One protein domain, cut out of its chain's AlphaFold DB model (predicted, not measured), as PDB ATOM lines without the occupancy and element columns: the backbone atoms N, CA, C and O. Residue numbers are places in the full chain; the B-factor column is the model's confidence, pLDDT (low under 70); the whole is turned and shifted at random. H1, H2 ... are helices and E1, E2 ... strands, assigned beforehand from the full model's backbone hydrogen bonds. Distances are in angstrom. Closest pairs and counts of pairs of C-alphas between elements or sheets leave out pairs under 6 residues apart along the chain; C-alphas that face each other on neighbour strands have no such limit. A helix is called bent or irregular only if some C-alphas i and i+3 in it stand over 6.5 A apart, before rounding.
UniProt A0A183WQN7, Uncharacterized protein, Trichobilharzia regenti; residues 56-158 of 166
ATOM      1  N   ARG A  56      99.400   7.270  24.576       95.94
ATOM      2  CA  ARG A  56      98.004   7.348  25.024       95.94
ATOM      3  C   ARG A  56      97.903   8.331  26.179       95.94
ATOM      4  O   ARG A  56      98.606   8.191  27.176       95.94
ATOM      5  N   LEU A  57      96.974   9.272  26.075       97.38
ATOM      6  CA  LEU A  57      96.644  10.184  27.164       97.38
ATOM      7  C   LEU A  57      95.448   9.656  27.960       97.38
ATOM      8  O   LEU A  57      94.474   9.163  27.386       97.38
ATOM      9  N   LEU A  58      95.517   9.767  29.284       98.19
ATOM     10  CA  LEU A  58      94.393   9.521  30.184       98.19
ATOM     11  C   LEU A  58      94.150  10.771  31.020       98.19
ATOM     12  O   LEU A  58      95.006  11.170  31.810       98.19
ATOM     13  N   HIS A  59      92.973  11.359  30.849       97.94
ATOM     14  CA  HIS A  59      92.526  12.472  31.666       97.94
ATOM     15  C   HIS A  59      91.840  11.965  32.935       97.94
ATOM     16  O   HIS A  59      90.961  11.104  32.880       97.94
ATOM     17  N   ILE A  60      92.228  12.535  34.068       97.88
ATOM     18  CA  ILE A  60      91.645  12.303  35.382       97.88
ATOM     19  C   ILE A  60      91.058  13.640  35.850       97.88
ATOM     20  O   ILE A  60      91.829  14.554  36.159       97.88
ATOM     21  N   PRO A  61      89.722  13.784  35.915       96.75
ATOM     22  CA  PRO A  61      89.096  15.069  36.229       96.75
ATOM     23  C   PRO A  61      89.463  15.603  37.617       96.75
ATOM     24  O   PRO A  61      89.608  16.811  37.799       96.75
ATOM     25  N   GLN A  62      89.624  14.710  38.594       96.94
ATOM     26  CA  GLN A  62      89.953  15.053  39.976       96.94
ATOM     27  C   GLN A  62      90.916  14.030  40.582       96.94
ATOM     28  O   GLN A  62      90.754  12.827  40.395       96.94
ATOM     29  N   GLY A  63      91.888  14.486  41.372       96.25
ATOM     30  CA  GLY A  63      92.861  13.631  42.052       96.25
ATOM     31  C   GLY A  63      92.232  12.578  42.959       96.25
ATOM     32  O   GLY A  63      92.780  11.490  43.099       96.25
ATOM     33  N   SER A  64      91.043  12.855  43.503       95.25
ATOM     34  CA  SER A  64      90.230  11.884  44.252       95.25
ATOM     35  C   SER A  64      89.868  10.641  43.429       95.25
ATOM     36  O   SER A  64      89.657   9.570  43.990       95.25
ATOM     37  N   GLN A  65      89.847  10.757  42.101       95.69
ATOM     38  CA  GLN A  65      89.511   9.689  41.162       95.69
ATOM     39  C   GLN A  65      90.746   8.940  40.634       95.69
ATOM     40  O   GLN A  65      90.591   7.996  39.858       95.69
ATOM     41  N   MET A  66      91.967   9.306  41.051       95.38
ATOM     42  CA  MET A  66      93.206   8.634  40.620       95.38
ATOM     43  C   MET A  66      93.180   7.131  40.906       95.38
ATOM     44  O   MET A  66      93.568   6.328  40.056       95.38
ATOM     45  N   THR A  67      92.685   6.736  42.078       93.38
ATOM     46  CA  THR A  67      92.570   5.324  42.461       93.38
ATOM     47  C   THR A  67      91.621   4.573  41.531       93.38
ATOM     48  O   THR A  67      91.982   3.535  40.988       93.38
ATOM     49  N   GLN A  68      90.429   5.118  41.291       93.75
ATOM     50  CA  GLN A  68      89.396   4.453  40.497       93.75
ATOM     51  C   GLN A  68      89.744   4.385  39.003       93.75
ATOM     52  O   GLN A  68      89.473   3.377  38.355       93.75
ATOM     53  N   LEU A  69      90.316   5.456  38.448       95.88
ATOM     54  CA  LEU A  69      90.488   5.613  37.002       95.88
ATOM     55  C   LEU A  69      91.910   5.290  36.528       95.88
ATOM     56  O   LEU A  69      92.079   4.628  35.505       95.88
ATOM     57  N   ALA A  70      92.940   5.744  37.250       96.38
ATOM     58  CA  ALA A  70      94.325   5.568  36.818       96.38
ATOM     59  C   ALA A  70      94.918   4.231  37.273       96.38
ATOM     60  O   ALA A  70      95.649   3.616  36.502       96.38
ATOM     61  N   ALA A  71      94.622   3.754  38.491       96.06
ATOM     62  CA  ALA A  71      95.286   2.563  39.032       96.06
ATOM     63  C   ALA A  71      95.067   1.288  38.186       96.06
ATOM     64  O   ALA A  71      96.064   0.636  37.864       96.06
ATOM     65  N   PRO A  72      93.840   0.953  37.724       95.38
ATOM     66  CA  PRO A  72      93.632  -0.205  36.850       95.38
ATOM     67  C   PRO A  72      94.347  -0.063  35.499       95.38
ATOM     68  O   PRO A  72      94.953  -1.016  35.010       95.38
ATOM     69  N   ALA A  73      94.329   1.142  34.914       96.50
ATOM     70  CA  ALA A  73      95.000   1.426  33.647       96.50
ATOM     71  C   ALA A  73      96.529   1.310  33.767       96.50
ATOM     72  O   ALA A  73      97.172   0.735  32.893       96.50
ATOM     73  N   LEU A  74      97.103   1.808  34.867       97.38
ATOM     74  CA  LEU A  74      98.523   1.667  35.198       97.38
ATOM     75  C   LEU A  74      98.906   0.198  35.392       97.38
ATOM     76  O   LEU A  74      99.908  -0.242  34.838       97.38
ATOM     77  N   ALA A  75      98.102  -0.575  36.125       96.12
ATOM     78  CA  ALA A  75      98.367  -1.992  36.355       96.12
ATOM     79  C   ALA A  75      98.375  -2.782  35.040       96.12
ATOM     80  O   ALA A  75      99.315  -3.535  34.777       96.12
ATOM     81  N   GLN A  76      97.377  -2.557  34.179       95.19
ATOM     82  CA  GLN A  76      97.333  -3.161  32.849       95.19
ATOM     83  C   GLN A  76      98.547  -2.746  32.008       95.19
ATOM     84  O   GLN A  76      99.186  -3.594  31.389       95.19
ATOM     85  N   HIS A  77      98.878  -1.453  32.006       95.56
ATOM     86  CA  HIS A  77     100.006  -0.897  31.261       95.56
ATOM     87  C   HIS A  77     101.329  -1.555  31.657       95.56
ATOM     88  O   HIS A  77     101.978  -2.160  30.803       95.56
ATOM     89  N   PHE A  78     101.689  -1.539  32.943       95.31
ATOM     90  CA  PHE A  78     102.938  -2.142  33.419       95.31
ATOM     91  C   PHE A  78     102.974  -3.661  33.197       95.31
ATOM     92  O   PHE A  78     103.988  -4.186  32.742       95.31
ATOM     93  N   THR A  79     101.855  -4.366  33.412       93.31
ATOM     94  CA  THR A  79     101.765  -5.820  33.159       93.31
ATOM     95  C   THR A  79     101.949  -6.161  31.678       93.31
ATOM     96  O   THR A  79     102.496  -7.207  31.342       93.31
ATOM     97  N   SER A  80     101.549  -5.264  30.773       90.81
ATOM     98  CA  SER A  80     101.723  -5.436  29.325       90.81
ATOM     99  C   SER A  80     103.127  -5.096  28.800       90.81
ATOM    100  O   SER A  80     103.334  -5.089  27.588       90.81
ATOM    101  N   GLY A  81     104.096  -4.808  29.680       88.94
ATOM    102  CA  GLY A  81     105.441  -4.360  29.291       88.94
ATOM    103  C   GLY A  81     105.526  -2.861  28.986       88.94
ATOM    104  O   GLY A  81     106.427  -2.414  28.275       88.94
ATOM    105  N   GLY A  82     104.569  -2.082  29.493       90.12
ATOM    106  CA  GLY A  82     104.576  -0.629  29.436       90.12
ATOM    107  C   GLY A  82     105.698  -0.014  30.273       90.12
ATOM    108  O   GLY A  82     106.013  -0.490  31.363       90.12
ATOM    109  N   GLY A  83     106.300   1.059  29.757       92.00
ATOM    110  CA  GLY A  83     107.358   1.806  30.439       92.00
ATOM    111  C   GLY A  83     106.846   2.833  31.462       92.00
ATOM    112  O   GLY A  83     105.662   2.838  31.802       92.00
ATOM    113  N   PRO A  84     107.721   3.735  31.937       96.19
ATOM    114  CA  PRO A  84     107.353   4.837  32.825       96.19
ATOM    115  C   PRO A  84     106.207   5.696  32.270       96.19
ATOM    116  O   PRO A  84     106.097   5.891  31.060       96.19
ATOM    117  N   VAL A  85     105.373   6.239  33.158       98.25
ATOM    118  CA  VAL A  85     104.223   7.085  32.806       98.25
ATOM    119  C   VAL A  85     104.434   8.480  33.375       98.25
ATOM    120  O   VAL A  85     104.548   8.650  34.589       98.25
ATOM    121  N   MET A  86     104.480   9.496  32.516       98.12
ATOM    122  CA  MET A  86     104.500  10.885  32.976       98.12
ATOM    123  C   MET A  86     103.102  11.274  33.460       98.12
ATOM    124  O   MET A  86     102.110  10.965  32.802       98.12
ATOM    125  N   VAL A  87     103.017  11.960  34.597       98.38
ATOM    126  CA  VAL A  87     101.773  12.531  35.118       98.38
ATOM    127  C   VAL A  87     101.959  14.021  35.370       98.38
ATOM    128  O   VAL A  87     102.908  14.425  36.040       98.38
ATOM    129  N   GLY A  88     101.058  14.839  34.832       97.25
ATOM    130  CA  GLY A  88     101.021  16.284  35.051       97.25
ATOM    131  C   GLY A  88      99.711  16.705  35.707       97.25
ATOM    132  O   GLY A  88      98.642  16.310  35.248       97.25
ATOM    133  N   GLY A  89      99.781  17.516  36.762       94.31
ATOM    134  CA  GLY A  89      98.603  18.078  37.422       94.31
ATOM    135  C   GLY A  89      98.967  19.092  38.502       94.31
ATOM    136  O   GLY A  89      99.951  18.935  39.222       94.31
ATOM    137  N   GLY A  90      98.182  20.166  38.609       82.62
ATOM    138  CA  GLY A  90      98.350  21.167  39.671       82.62
ATOM    139  C   GLY A  90      99.717  21.855  39.668       82.62
ATOM    140  O   GLY A  90     100.264  22.092  40.741       82.62
ATOM    141  N   GLN A  91     100.244  22.148  38.471       87.75
ATOM    142  CA  GLN A  91     101.566  22.749  38.211       87.75
ATOM    143  C   GLN A  91     102.774  21.863  38.552       87.75
ATOM    144  O   GLN A  91     103.906  22.324  38.457       87.75
ATOM    145  N   LEU A  92     102.559  20.598  38.921       92.69
ATOM    146  CA  LEU A  92     103.632  19.641  39.174       92.69
ATOM    147  C   LEU A  92     103.602  18.517  38.141       92.69
ATOM    148  O   LEU A  92     102.541  18.124  37.647       92.69
ATOM    149  N   ALA A  93     104.783  17.979  37.861       96.81
ATOM    150  CA  ALA A  93     104.970  16.799  37.037       96.81
ATOM    151  C   ALA A  93     105.742  15.738  37.821       96.81
ATOM    152  O   ALA A  93     106.686  16.055  38.539       96.81
ATOM    153  N   HIS A  94     105.346  14.479  37.670       98.06
ATOM    154  CA  HIS A  94     106.053  13.337  38.240       98.06
ATOM    155  C   HIS A  94     106.110  12.195  37.224       98.06
ATOM    156  O   HIS A  94     105.423  12.216  36.198       98.06
ATOM    157  N   THR A  95     106.899  11.168  37.526       98.44
ATOM    158  CA  THR A  95     106.922   9.926  36.755       98.44
ATOM    159  C   THR A  95     106.440   8.774  37.625       98.44
ATOM    160  O   THR A  95     107.000   8.498  38.681       98.44
ATOM    161  N   ILE A  96     105.391   8.086  37.184       98.50
ATOM    162  CA  ILE A  96     104.894   6.863  37.808       98.50
ATOM    163  C   ILE A  96     105.637   5.687  37.174       98.50
ATOM    164  O   ILE A  96     105.626   5.524  35.953       98.50
ATOM    165  N   ILE A  97     106.267   4.860  38.003       97.94
ATOM    166  CA  ILE A  97     107.022   3.668  37.577       97.94
ATOM    167  C   ILE A  97     106.469   2.370  38.183       97.94
ATOM    168  O   ILE A  97     107.057   1.306  38.026       97.94
ATOM    169  N   GLY A  98     105.339   2.448  38.884       97.56
ATOM    170  CA  GLY A  98     104.648   1.289  39.433       97.56
ATOM    171  C   GLY A  98     103.361   1.670  40.154       97.56
ATOM    172  O   GLY A  98     103.165   2.820  40.554       97.56
ATOM    173  N   VAL A  99     102.481   0.689  40.330       97.31
ATOM    174  CA  VAL A  99     101.239   0.824  41.096       97.31
ATOM    175  C   VAL A  99     101.019  -0.436  41.928       97.31
ATOM    176  O   VAL A  99     101.251  -1.544  41.452       97.31
ATOM    177  N   GLN A 100     100.582  -0.257  43.169       95.19
ATOM    178  CA  GLN A 100     100.079  -1.317  44.031       95.19
ATOM    179  C   GLN A 100      98.571  -1.119  44.139       95.19
ATOM    180  O   GLN A 100      98.120  -0.048  44.553       95.19
ATOM    181  N   LEU A 101      97.805  -2.133  43.741       91.50
ATOM    182  CA  LEU A 101      96.348  -2.105  43.821       91.50
ATOM    183  C   LEU A 101      95.872  -2.427  45.242       91.50
ATOM    184  O   LEU A 101      96.549  -3.129  45.991       91.50
ATOM    185  N   CYS A 102      94.691  -1.913  45.589       81.00
ATOM    186  CA  CYS A 102      93.934  -2.382  46.743       81.00
ATOM    187  C   CYS A 102      93.535  -3.841  46.497       81.00
ATOM    188  O   CYS A 102      92.753  -4.113  45.586       81.00
ATOM    189  N   GLU A 103      94.024  -4.768  47.310       69.19
ATOM    190  CA  GLU A 103      93.432  -6.096  47.418       69.19
ATOM    191  C   GLU A 103      92.219  -6.026  48.345       69.19
ATOM    192  O   GLU A 103      92.303  -5.531  49.473       69.19
ATOM    193  N   SER A 104      91.083  -6.534  47.875       55.34
ATOM    194  CA  SER A 104      89.964  -6.884  48.742       55.34
ATOM    195  C   SER A 104      90.288  -8.220  49.410       55.34
ATOM    196  O   SER A 104      90.066  -9.276  48.813       55.34
ATOM    197  N   THR A 105      90.846  -8.205  50.621       53.44
ATOM    198  CA  THR A 105      90.978  -9.444  51.396       53.44
ATOM    199  C   THR A 105      89.590  -9.910  51.853       53.44
ATOM    200  O   THR A 105      88.792  -9.090  52.307       53.44
ATOM    201  N   PRO A 106      89.278 -11.219  51.780       56.56
ATOM    202  CA  PRO A 106      87.976 -11.756  52.199       56.56
ATOM    203  C   PRO A 106      87.686 -11.547  53.695       56.56
ATOM    204  O   PRO A 106      86.528 -11.531  54.105       56.56
ATOM    205  N   ASN A 107      88.726 -11.311  54.498       54.12
ATOM    206  CA  ASN A 107      88.610 -10.915  55.893       54.12
ATOM    207  C   ASN A 107      88.965  -9.424  55.982       54.12
ATOM    208  O   ASN A 107      90.120  -9.053  55.777       54.12
ATOM    209  N   ASN A 108      87.955  -8.586  56.231       50.84
ATOM    210  CA  ASN A 108      87.968  -7.115  56.318       50.84
ATOM    211  C   ASN A 108      88.873  -6.533  57.434       50.84
ATOM    212  O   ASN A 108      88.482  -5.591  58.120       50.84
ATOM    213  N   THR A 109      90.059  -7.084  57.679       54.38
ATOM    214  CA  THR A 109      90.926  -6.626  58.770       54.38
ATOM    215  C   THR A 109      91.968  -5.602  58.338       54.38
ATOM    216  O   THR A 109      92.302  -4.766  59.166       54.38
ATOM    217  N   GLU A 110      92.382  -5.543  57.064       52.12
ATOM    218  CA  GLU A 110      93.181  -4.424  56.536       52.12
ATOM    219  C   GLU A 110      92.718  -4.016  55.128       52.12
ATOM    220  O   GLU A 110      92.911  -4.738  54.152       52.12
ATOM    221  N   SER A 111      92.120  -2.827  54.995       56.41
ATOM    222  CA  SER A 111      91.888  -2.219  53.681       56.41
ATOM    223  C   SER A 111      93.236  -1.761  53.124       56.41
ATOM    224  O   SER A 111      93.720  -0.670  53.439       56.41
ATOM    225  N   SER A 112      93.895  -2.616  52.337       64.50
ATOM    226  CA  SER A 112      95.102  -2.203  51.620       64.50
ATOM    227  C   SER A 112      94.734  -1.038  50.697       64.50
ATOM    228  O   SER A 112      93.819  -1.145  49.887       64.50
ATOM    229  N   SER A 113      95.378   0.119  50.866       82.50
ATOM    230  CA  SER A 113      95.131   1.306  50.037       82.50
ATOM    231  C   SER A 113      96.053   1.309  48.821       82.50
ATOM    232  O   SER A 113      97.207   0.886  48.917       82.50
ATOM    233  N   CYS A 114      95.563   1.803  47.679       91.69
ATOM    234  CA  CYS A 114      96.373   1.910  46.472       91.69
ATOM    235  C   CYS A 114      97.590   2.803  46.730       91.69
ATOM    236  O   CYS A 114      97.488   3.866  47.356       91.69
ATOM    237  N   ARG A 115      98.745   2.381  46.212       95.69
ATOM    238  CA  ARG A 115     100.002   3.134  46.287       95.69
ATOM    239  C   ARG A 115     100.610   3.279  44.903       95.69
ATOM    240  O   ARG A 115     100.412   2.440  44.030       95.69
ATOM    241  N   TYR A 116     101.389   4.333  44.727       97.75
ATOM    242  CA  TYR A 116     102.033   4.672  43.461       97.75
ATOM    243  C   TYR A 116     103.533   4.777  43.686       97.75
ATOM    244  O   TYR A 116     103.962   5.478  44.600       97.75
ATOM    245  N   LEU A 117     104.334   4.084  42.883       98.25
ATOM    246  CA  LEU A 117     105.782   4.234  42.924       98.25
ATOM    247  C   LEU A 117     106.149   5.444  42.064       98.25
ATOM    248  O   LEU A 117     105.993   5.411  40.842       98.25
ATOM    249  N   ILE A 118     106.572   6.520  42.723       98.38
ATOM    250  CA  ILE A 118     106.830   7.817  42.100       98.38
ATOM    251  C   ILE A 118     108.332   8.059  42.018       98.38
ATOM    252  O   ILE A 118     109.030   7.891  43.016       98.38
ATOM    253  N   LEU A 119     108.788   8.501  40.848       98.06
ATOM    254  CA  LEU A 119     110.072   9.148  40.621       98.06
ATOM    255  C   LEU A 119     109.828  10.652  40.424       98.06
ATOM    256  O   LEU A 119     109.108  11.069  39.513       98.06
ATOM    257  N   ASP A 120     110.390  11.453  41.321       97.38
ATOM    258  CA  ASP A 120     110.162  12.887  41.434       97.38
ATOM    259  C   ASP A 120     111.294  13.684  40.750       97.38
ATOM    260  O   ASP A 120     112.441  13.641  41.209       97.38
ATOM    261  N   PRO A 121     111.001  14.417  39.655       96.44
ATOM    262  CA  PRO A 121     112.003  15.161  38.898       96.44
ATOM    263  C   PRO A 121     112.473  16.449  39.591       96.44
ATOM    264  O   PRO A 121     113.375  17.108  39.080       96.44
ATOM    265  N   HIS A 122     111.898  16.834  40.736       95.94
ATOM    266  CA  HIS A 122     112.279  18.058  41.451       95.94
ATOM    267  C   HIS A 122     113.510  17.876  42.358       95.94
ATOM    268  O   HIS A 122     113.890  18.800  43.081       95.94
ATOM    269  N   TYR A 123     114.146  16.700  42.336       95.44
ATOM    270  CA  TYR A 123     115.391  16.463  43.060       95.44
ATOM    271  C   TYR A 123     116.508  17.378  42.543       95.44
ATOM    272  O   TYR A 123     116.879  17.339  41.374       95.44
ATOM    273  N   THR A 124     117.083  18.170  43.444       95.25
ATOM    274  CA  THR A 124     118.171  19.124  43.154       95.25
ATOM    275  C   THR A 124     119.474  18.783  43.881       95.25
ATOM    276  O   THR A 124     120.407  19.583  43.904       95.25
ATOM    277  N   GLY A 125     119.547  17.605  44.508       93.19
ATOM    278  CA  GLY A 125     120.736  17.168  45.233       93.19
ATOM    279  C   GLY A 125     121.830  16.581  44.327       93.19
ATOM    280  O   GLY A 125     121.691  16.538  43.105       93.19
ATOM    281  N   PRO A 126     122.930  16.082  44.923       92.81
ATOM    282  CA  PRO A 126     124.055  15.523  44.181       92.81
ATOM    283  C   PRO A 126     123.671  14.331  43.296       92.81
ATOM    284  O   PRO A 126     122.871  13.474  43.692       92.81
ATOM    285  N   PHE A 127     124.302  14.245  42.123       89.88
ATOM    286  CA  PHE A 127     124.164  13.114  41.206       89.88
ATOM    287  C   PHE A 127     124.558  11.788  41.879       89.88
ATOM    288  O   PHE A 127     125.512  11.729  42.654       89.88
ATOM    289  N   GLY A 128     123.823  10.714  41.576       86.88
ATOM    290  CA  GLY A 128     124.168   9.351  41.996       86.88
ATOM    291  C   GLY A 128     123.967   9.032  43.482       86.88
ATOM    292  O   GLY A 128     124.270   7.917  43.902       86.88
ATOM    293  N   ASN A 129     123.432   9.951  44.295       93.00
ATOM    294  CA  ASN A 129     123.195   9.684  45.715       93.00
ATOM    295  C   ASN A 129     121.893   8.896  45.941       93.00
ATOM    296  O   ASN A 129     120.880   9.437  46.386       93.00
ATOM    297  N   ILE A 130     121.938   7.595  45.637       94.62
ATOM    298  CA  ILE A 130     120.795   6.674  45.753       94.62
ATOM    299  C   ILE A 130     120.203   6.701  47.163       94.62
ATOM    300  O   ILE A 130     118.984   6.717  47.302       94.62
ATOM    301  N   LYS A 131     121.051   6.768  48.198       94.62
ATOM    302  CA  LYS A 131     120.615   6.814  49.596       94.62
ATOM    303  C   LYS A 131     119.689   8.003  49.854       94.62
ATOM    304  O   LYS A 131     118.602   7.823  50.387       94.62
ATOM    305  N   ILE A 132     120.078   9.209  49.432       94.94
ATOM    306  CA  ILE A 132     119.222  10.396  49.570       94.94
ATOM    307  C   ILE A 132     117.952  10.249  48.726       94.94
ATOM    308  O   ILE A 132     116.865  10.564  49.210       94.94
ATOM    309  N   ILE A 133     118.076   9.770  47.485       95.94
ATOM    310  CA  ILE A 133     116.945   9.616  46.560       95.94
ATOM    311  C   ILE A 133     115.859   8.711  47.161       95.94
ATOM    312  O   ILE A 133     114.678   9.055  47.106       95.94
ATOM    313  N   THR A 134     116.237   7.588  47.773       95.69
ATOM    314  CA  THR A 134     115.282   6.635  48.353       95.69
ATOM    315  C   THR A 134     114.828   7.045  49.755       95.69
ATOM    316  O   THR A 134     113.626   7.122  49.998       95.69
ATOM    317  N   GLU A 135     115.743   7.389  50.669       95.50
ATOM    318  CA  GLU A 135     115.401   7.712  52.068       95.50
ATOM    319  C   GLU A 135     114.586   9.003  52.203       95.50
ATOM    320  O   GLU A 135     113.760   9.124  53.107       95.50
ATOM    321  N   LYS A 136     114.788   9.980  51.308       95.12
ATOM    322  CA  LYS A 136     113.985  11.217  51.275       95.12
ATOM    323  C   LYS A 136     112.752  11.107  50.377       95.12
ATOM    324  O   LYS A 136     111.976  12.053  50.292       95.12
ATOM    325  N   GLY A 137     112.540   9.952  49.743       94.56
ATOM    326  CA  GLY A 137     111.334   9.658  48.977       94.56
ATOM    327  C   GLY A 137     111.227  10.386  47.636       94.56
ATOM    328  O   GLY A 137     110.100  10.613  47.193       94.56
ATOM    329  N   TRP A 138     112.351  10.736  47.004       96.81
ATOM    330  CA  TRP A 138     112.402  11.202  45.608       96.81
ATOM    331  C   TRP A 138     112.128  10.059  44.626       96.81
ATOM    332  O   TRP A 138     111.552  10.271  43.567       96.81
ATOM    333  N   CYS A 139     112.497   8.832  44.999       97.94
ATOM    334  CA  CYS A 139     111.985   7.610  44.392       97.94
ATOM    335  C   CYS A 139     111.368   6.749  45.495       97.94
ATOM    336  O   CYS A 139     112.082   6.288  46.387       97.94
ATOM    337  N   GLY A 140     110.048   6.562  45.488       97.62
ATOM    338  CA  GLY A 140     109.398   5.794  46.547       97.62
ATOM    339  C   GLY A 140     107.888   5.663  46.418       97.62
ATOM    340  O   GLY A 140     107.239   6.362  45.638       97.62
ATOM    341  N   TRP A 141     107.331   4.738  47.199       97.44
ATOM    342  CA  TRP A 141     105.894   4.494  47.258       97.44
ATOM    343  C   TRP A 141     105.172   5.649  47.947       97.44
ATOM    344  O   TRP A 141     105.494   6.025  49.075       97.44
ATOM    345  N   LYS A 142     104.169   6.196  47.266       96.44
ATOM    346  CA  LYS A 142     103.318   7.277  47.747       96.44
ATOM    347  C   LYS A 142     101.883   6.775  47.934       96.44
ATOM    348  O   LYS A 142     101.389   6.025  47.088       96.44
ATOM    349  N   PRO A 143     101.210   7.161  49.032       95.38
ATOM    350  CA  PRO A 143      99.809   6.819  49.255       95.38
ATOM    351  C   PRO A 143      98.893   7.597  48.303       95.38
ATOM    352  O   PRO A 143      99.299   8.596  47.715       95.38
ATOM    353  N   GLN A 144      97.621   7.203  48.216       92.56
ATOM    354  CA  GLN A 144      96.599   7.929  47.446       92.56
ATOM    355  C   GLN A 144      96.474   9.423  47.802       92.56
ATOM    356  O   GLN A 144      96.161  10.232  46.934       92.56
ATOM    357  N   SER A 145      96.771   9.804  49.052       94.06
ATOM    358  CA  SER A 145      96.749  11.198  49.519       94.06
ATOM    359  C   SER A 145      97.848  12.073  48.909       94.06
ATOM    360  O   SER A 145      97.831  13.287  49.090       94.06
ATOM    361  N   PHE A 146      98.788  11.480  48.168       95.62
ATOM    362  CA  PHE A 146      99.762  12.212  47.364       95.62
ATOM    363  C   PHE A 146      99.092  13.070  46.285       95.62
ATOM    364  O   PHE A 146      99.549  14.175  45.988       95.62
ATOM    365  N   TRP A 147      97.983  12.591  45.720       95.75
ATOM    366  CA  TRP A 147      97.234  13.318  44.706       95.75
ATOM    367  C   TRP A 147      96.292  14.325  45.370       95.75
ATOM    368  O   TRP A 147      95.376  13.959  46.104       95.75
ATOM    369  N   LYS A 148      96.474  15.617  45.075       96.25
ATOM    370  CA  LYS A 148      95.549  16.672  45.516       96.25
ATOM    371  C   LYS A 148      94.154  16.425  44.936       96.25
ATOM    372  O   LYS A 148      94.005  16.400  43.715       96.25
ATOM    373  N   SER A 149      93.141  16.293  45.794       95.00
ATOM    374  CA  SER A 149      91.801  15.830  45.406       95.00
ATOM    375  C   SER A 149      91.115  16.700  44.350       95.00
ATOM    376  O   SER A 149      90.547  16.159  43.413       95.00
ATOM    377  N   ASN A 150      91.224  18.026  44.449       95.31
ATOM    378  CA  ASN A 150      90.510  18.975  43.577       95.31
ATOM    379  C   ASN A 150      91.328  19.418  42.351       95.31
ATOM    380  O   ASN A 150      91.047  20.447  41.743       95.31
ATOM    381  N   VAL A 151      92.389  18.683  42.026       96.44
ATOM    382  CA  VAL A 151      93.275  18.959  40.893       96.44
ATOM    383  C   VAL A 151      93.022  17.917  39.814       96.44
ATOM    384  O   VAL A 151      92.913  16.737  40.127       96.44
ATOM    385  N   HIS A 152      92.957  18.339  38.555       96.62
ATOM    386  CA  HIS A 152      92.934  17.407  37.434       96.62
ATOM    387  C   HIS A 152      94.348  16.914  37.110       96.62
ATOM    388  O   HIS A 152      95.327  17.650  37.271       96.62
ATOM    389  N   TYR A 153      94.445  15.689  36.603       98.19
ATOM    390  CA  TYR A 153      95.702  15.098  36.159       98.19
ATOM    391  C   TYR A 153      95.567  14.586  34.733       98.19
ATOM    392  O   TYR A 153      94.514  14.103  34.325       98.19
ATOM    393  N   ASN A 154      96.652  14.665  33.979       98.12
ATOM    394  CA  ASN A 154      96.796  13.967  32.712       98.12
ATOM    395  C   ASN A 154      97.968  13.001  32.838       98.12
ATOM    396  O   ASN A 154      99.012  13.349  33.387       98.12
ATOM    397  N   LEU A 155      97.774  11.771  32.377       98.50
ATOM    398  CA  LEU A 155      98.808  10.748  32.344       98.50
ATOM    399  C   LEU A 155      99.166  10.467  30.886       98.50
ATOM    400  O   LEU A 155      98.275  10.302  30.054       98.50
ATOM    401  N   CYS A 156     100.460  10.397  30.593       98.12
ATOM    402  CA  CYS A 156     101.006  10.085  29.280       98.12
ATOM    403  C   CYS A 156     101.648   8.697  29.310       98.12
ATOM    404  O   CYS A 156     102.701   8.496  29.920       98.12
ATOM    405  N   PHE A 157     100.969   7.738  28.685       97.12
ATOM    406  CA  PHE A 157     101.376   6.343  28.602       97.12
ATOM    407  C   PHE A 157     102.155   6.102  27.313       97.12
ATOM    408  O   PHE A 157     101.643   6.348  26.216       97.12
ATOM    409  N   LEU A 158     103.367   5.574  27.458       92.00
ATOM    410  CA  LEU A 158     104.171   5.083  26.342       92.00
ATOM    411  C   LEU A 158     103.565   3.789  25.770       92.00
ATOM    412  O   LEU A 158     102.904   3.052  26.501       92.00
TER     413      LEU A 158
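This is residues 56 to 158 of the 166 residues of an uncharacterized protein of Trichobilharzia regenti (UniProt A0A183WQN7). A strongly twisted sheet of six strands curls round one helix, H1, and the link from E3 to E4 sticks out from one end of the sheet's E4 and E5 part with its residues 105 to 110. Toward the opposite end of the long axis, beyond E4 and E5, lie a loop and the small helix H2. The printed part has 103 residues, with two named helices and six named strands in the order E1, H1, E2, E3, E4, H2, E5, E6; the sheet runs E1, E6, E2, E3, E4, E5, antiparallel throughout. The class is mixed, helices and strands, and the whole is compact, with a radius of gyration of the C-alphas of 14.3 A and spans of 45 by 31 by 30 A.

E1, residues 56 to 60, begins at C-alpha 56 (98.004, 7.348, 25.024) and is 13.1 A long. H1, residues 63 to 79, is 23.2 A long, with a kink of 46 degrees near residue 70; it is irregular, C-alphas 64 and 67 being 7.2 A apart. E2, residues 85 to 89, and E3, residues 92 to 100, measure 13.2 A and 21.8 A. E3 bends by 74 degrees at residue 97, C-alpha (107.022, 3.668, 37.577). E4, residues 115 to 119, is 13.0 A long, H2, residues 130 to 135, 8.4 A, and E5, residues 139 to 143, 13.1 A. E6, residues 153 to 157, is 12.9 A long and ends at C-alpha 157 (101.376, 6.343, 28.602).

E1 and E5 are the sheet's edge strands. E1 is antiparallel to E6, with N 58 and O 155 2.9 A apart, and E6 to E2, with N 88 and O 154 2.9 A apart. E1, H1 and E2 form a split strand-helix-strand unit, two strands running the same way with E6 between them, and its crossover is right-handed. E2, E3 and E4 form a meander, each strand the antiparallel neighbour of the one before; hairpin E2 and E3 has N 87 and O 94 at 2.9 A, hairpin E3 and E4 N 97 and O 117 at 2.9 A. E4 and E5 pair through N 118 and O 140, 3.0 A. H1 is on one face of the sheet, making two layers, helix and sheet; its closest C-alphas to E3 are those of Ala 75 and Val 99, 6.2 A. H2 only grazes the sheet with residues 130 to 134; the C-alphas of Ile 133 and Cys 139 in E5, the closest, are 5.8 A apart. H1 and H2 are apart. In H2 every O i to N i+4 pair is within hydrogen-bond range, in H1 8 of 13.

The two C-alphas farthest apart, those of Pro 106 and Pro 126, are 45.9 A apart. The printed part has no cut. The link from E3 to E4, 14 residues, is long, and residues 103 to 112 have pLDDT under 70, against a mean of 91.4 for the printed part.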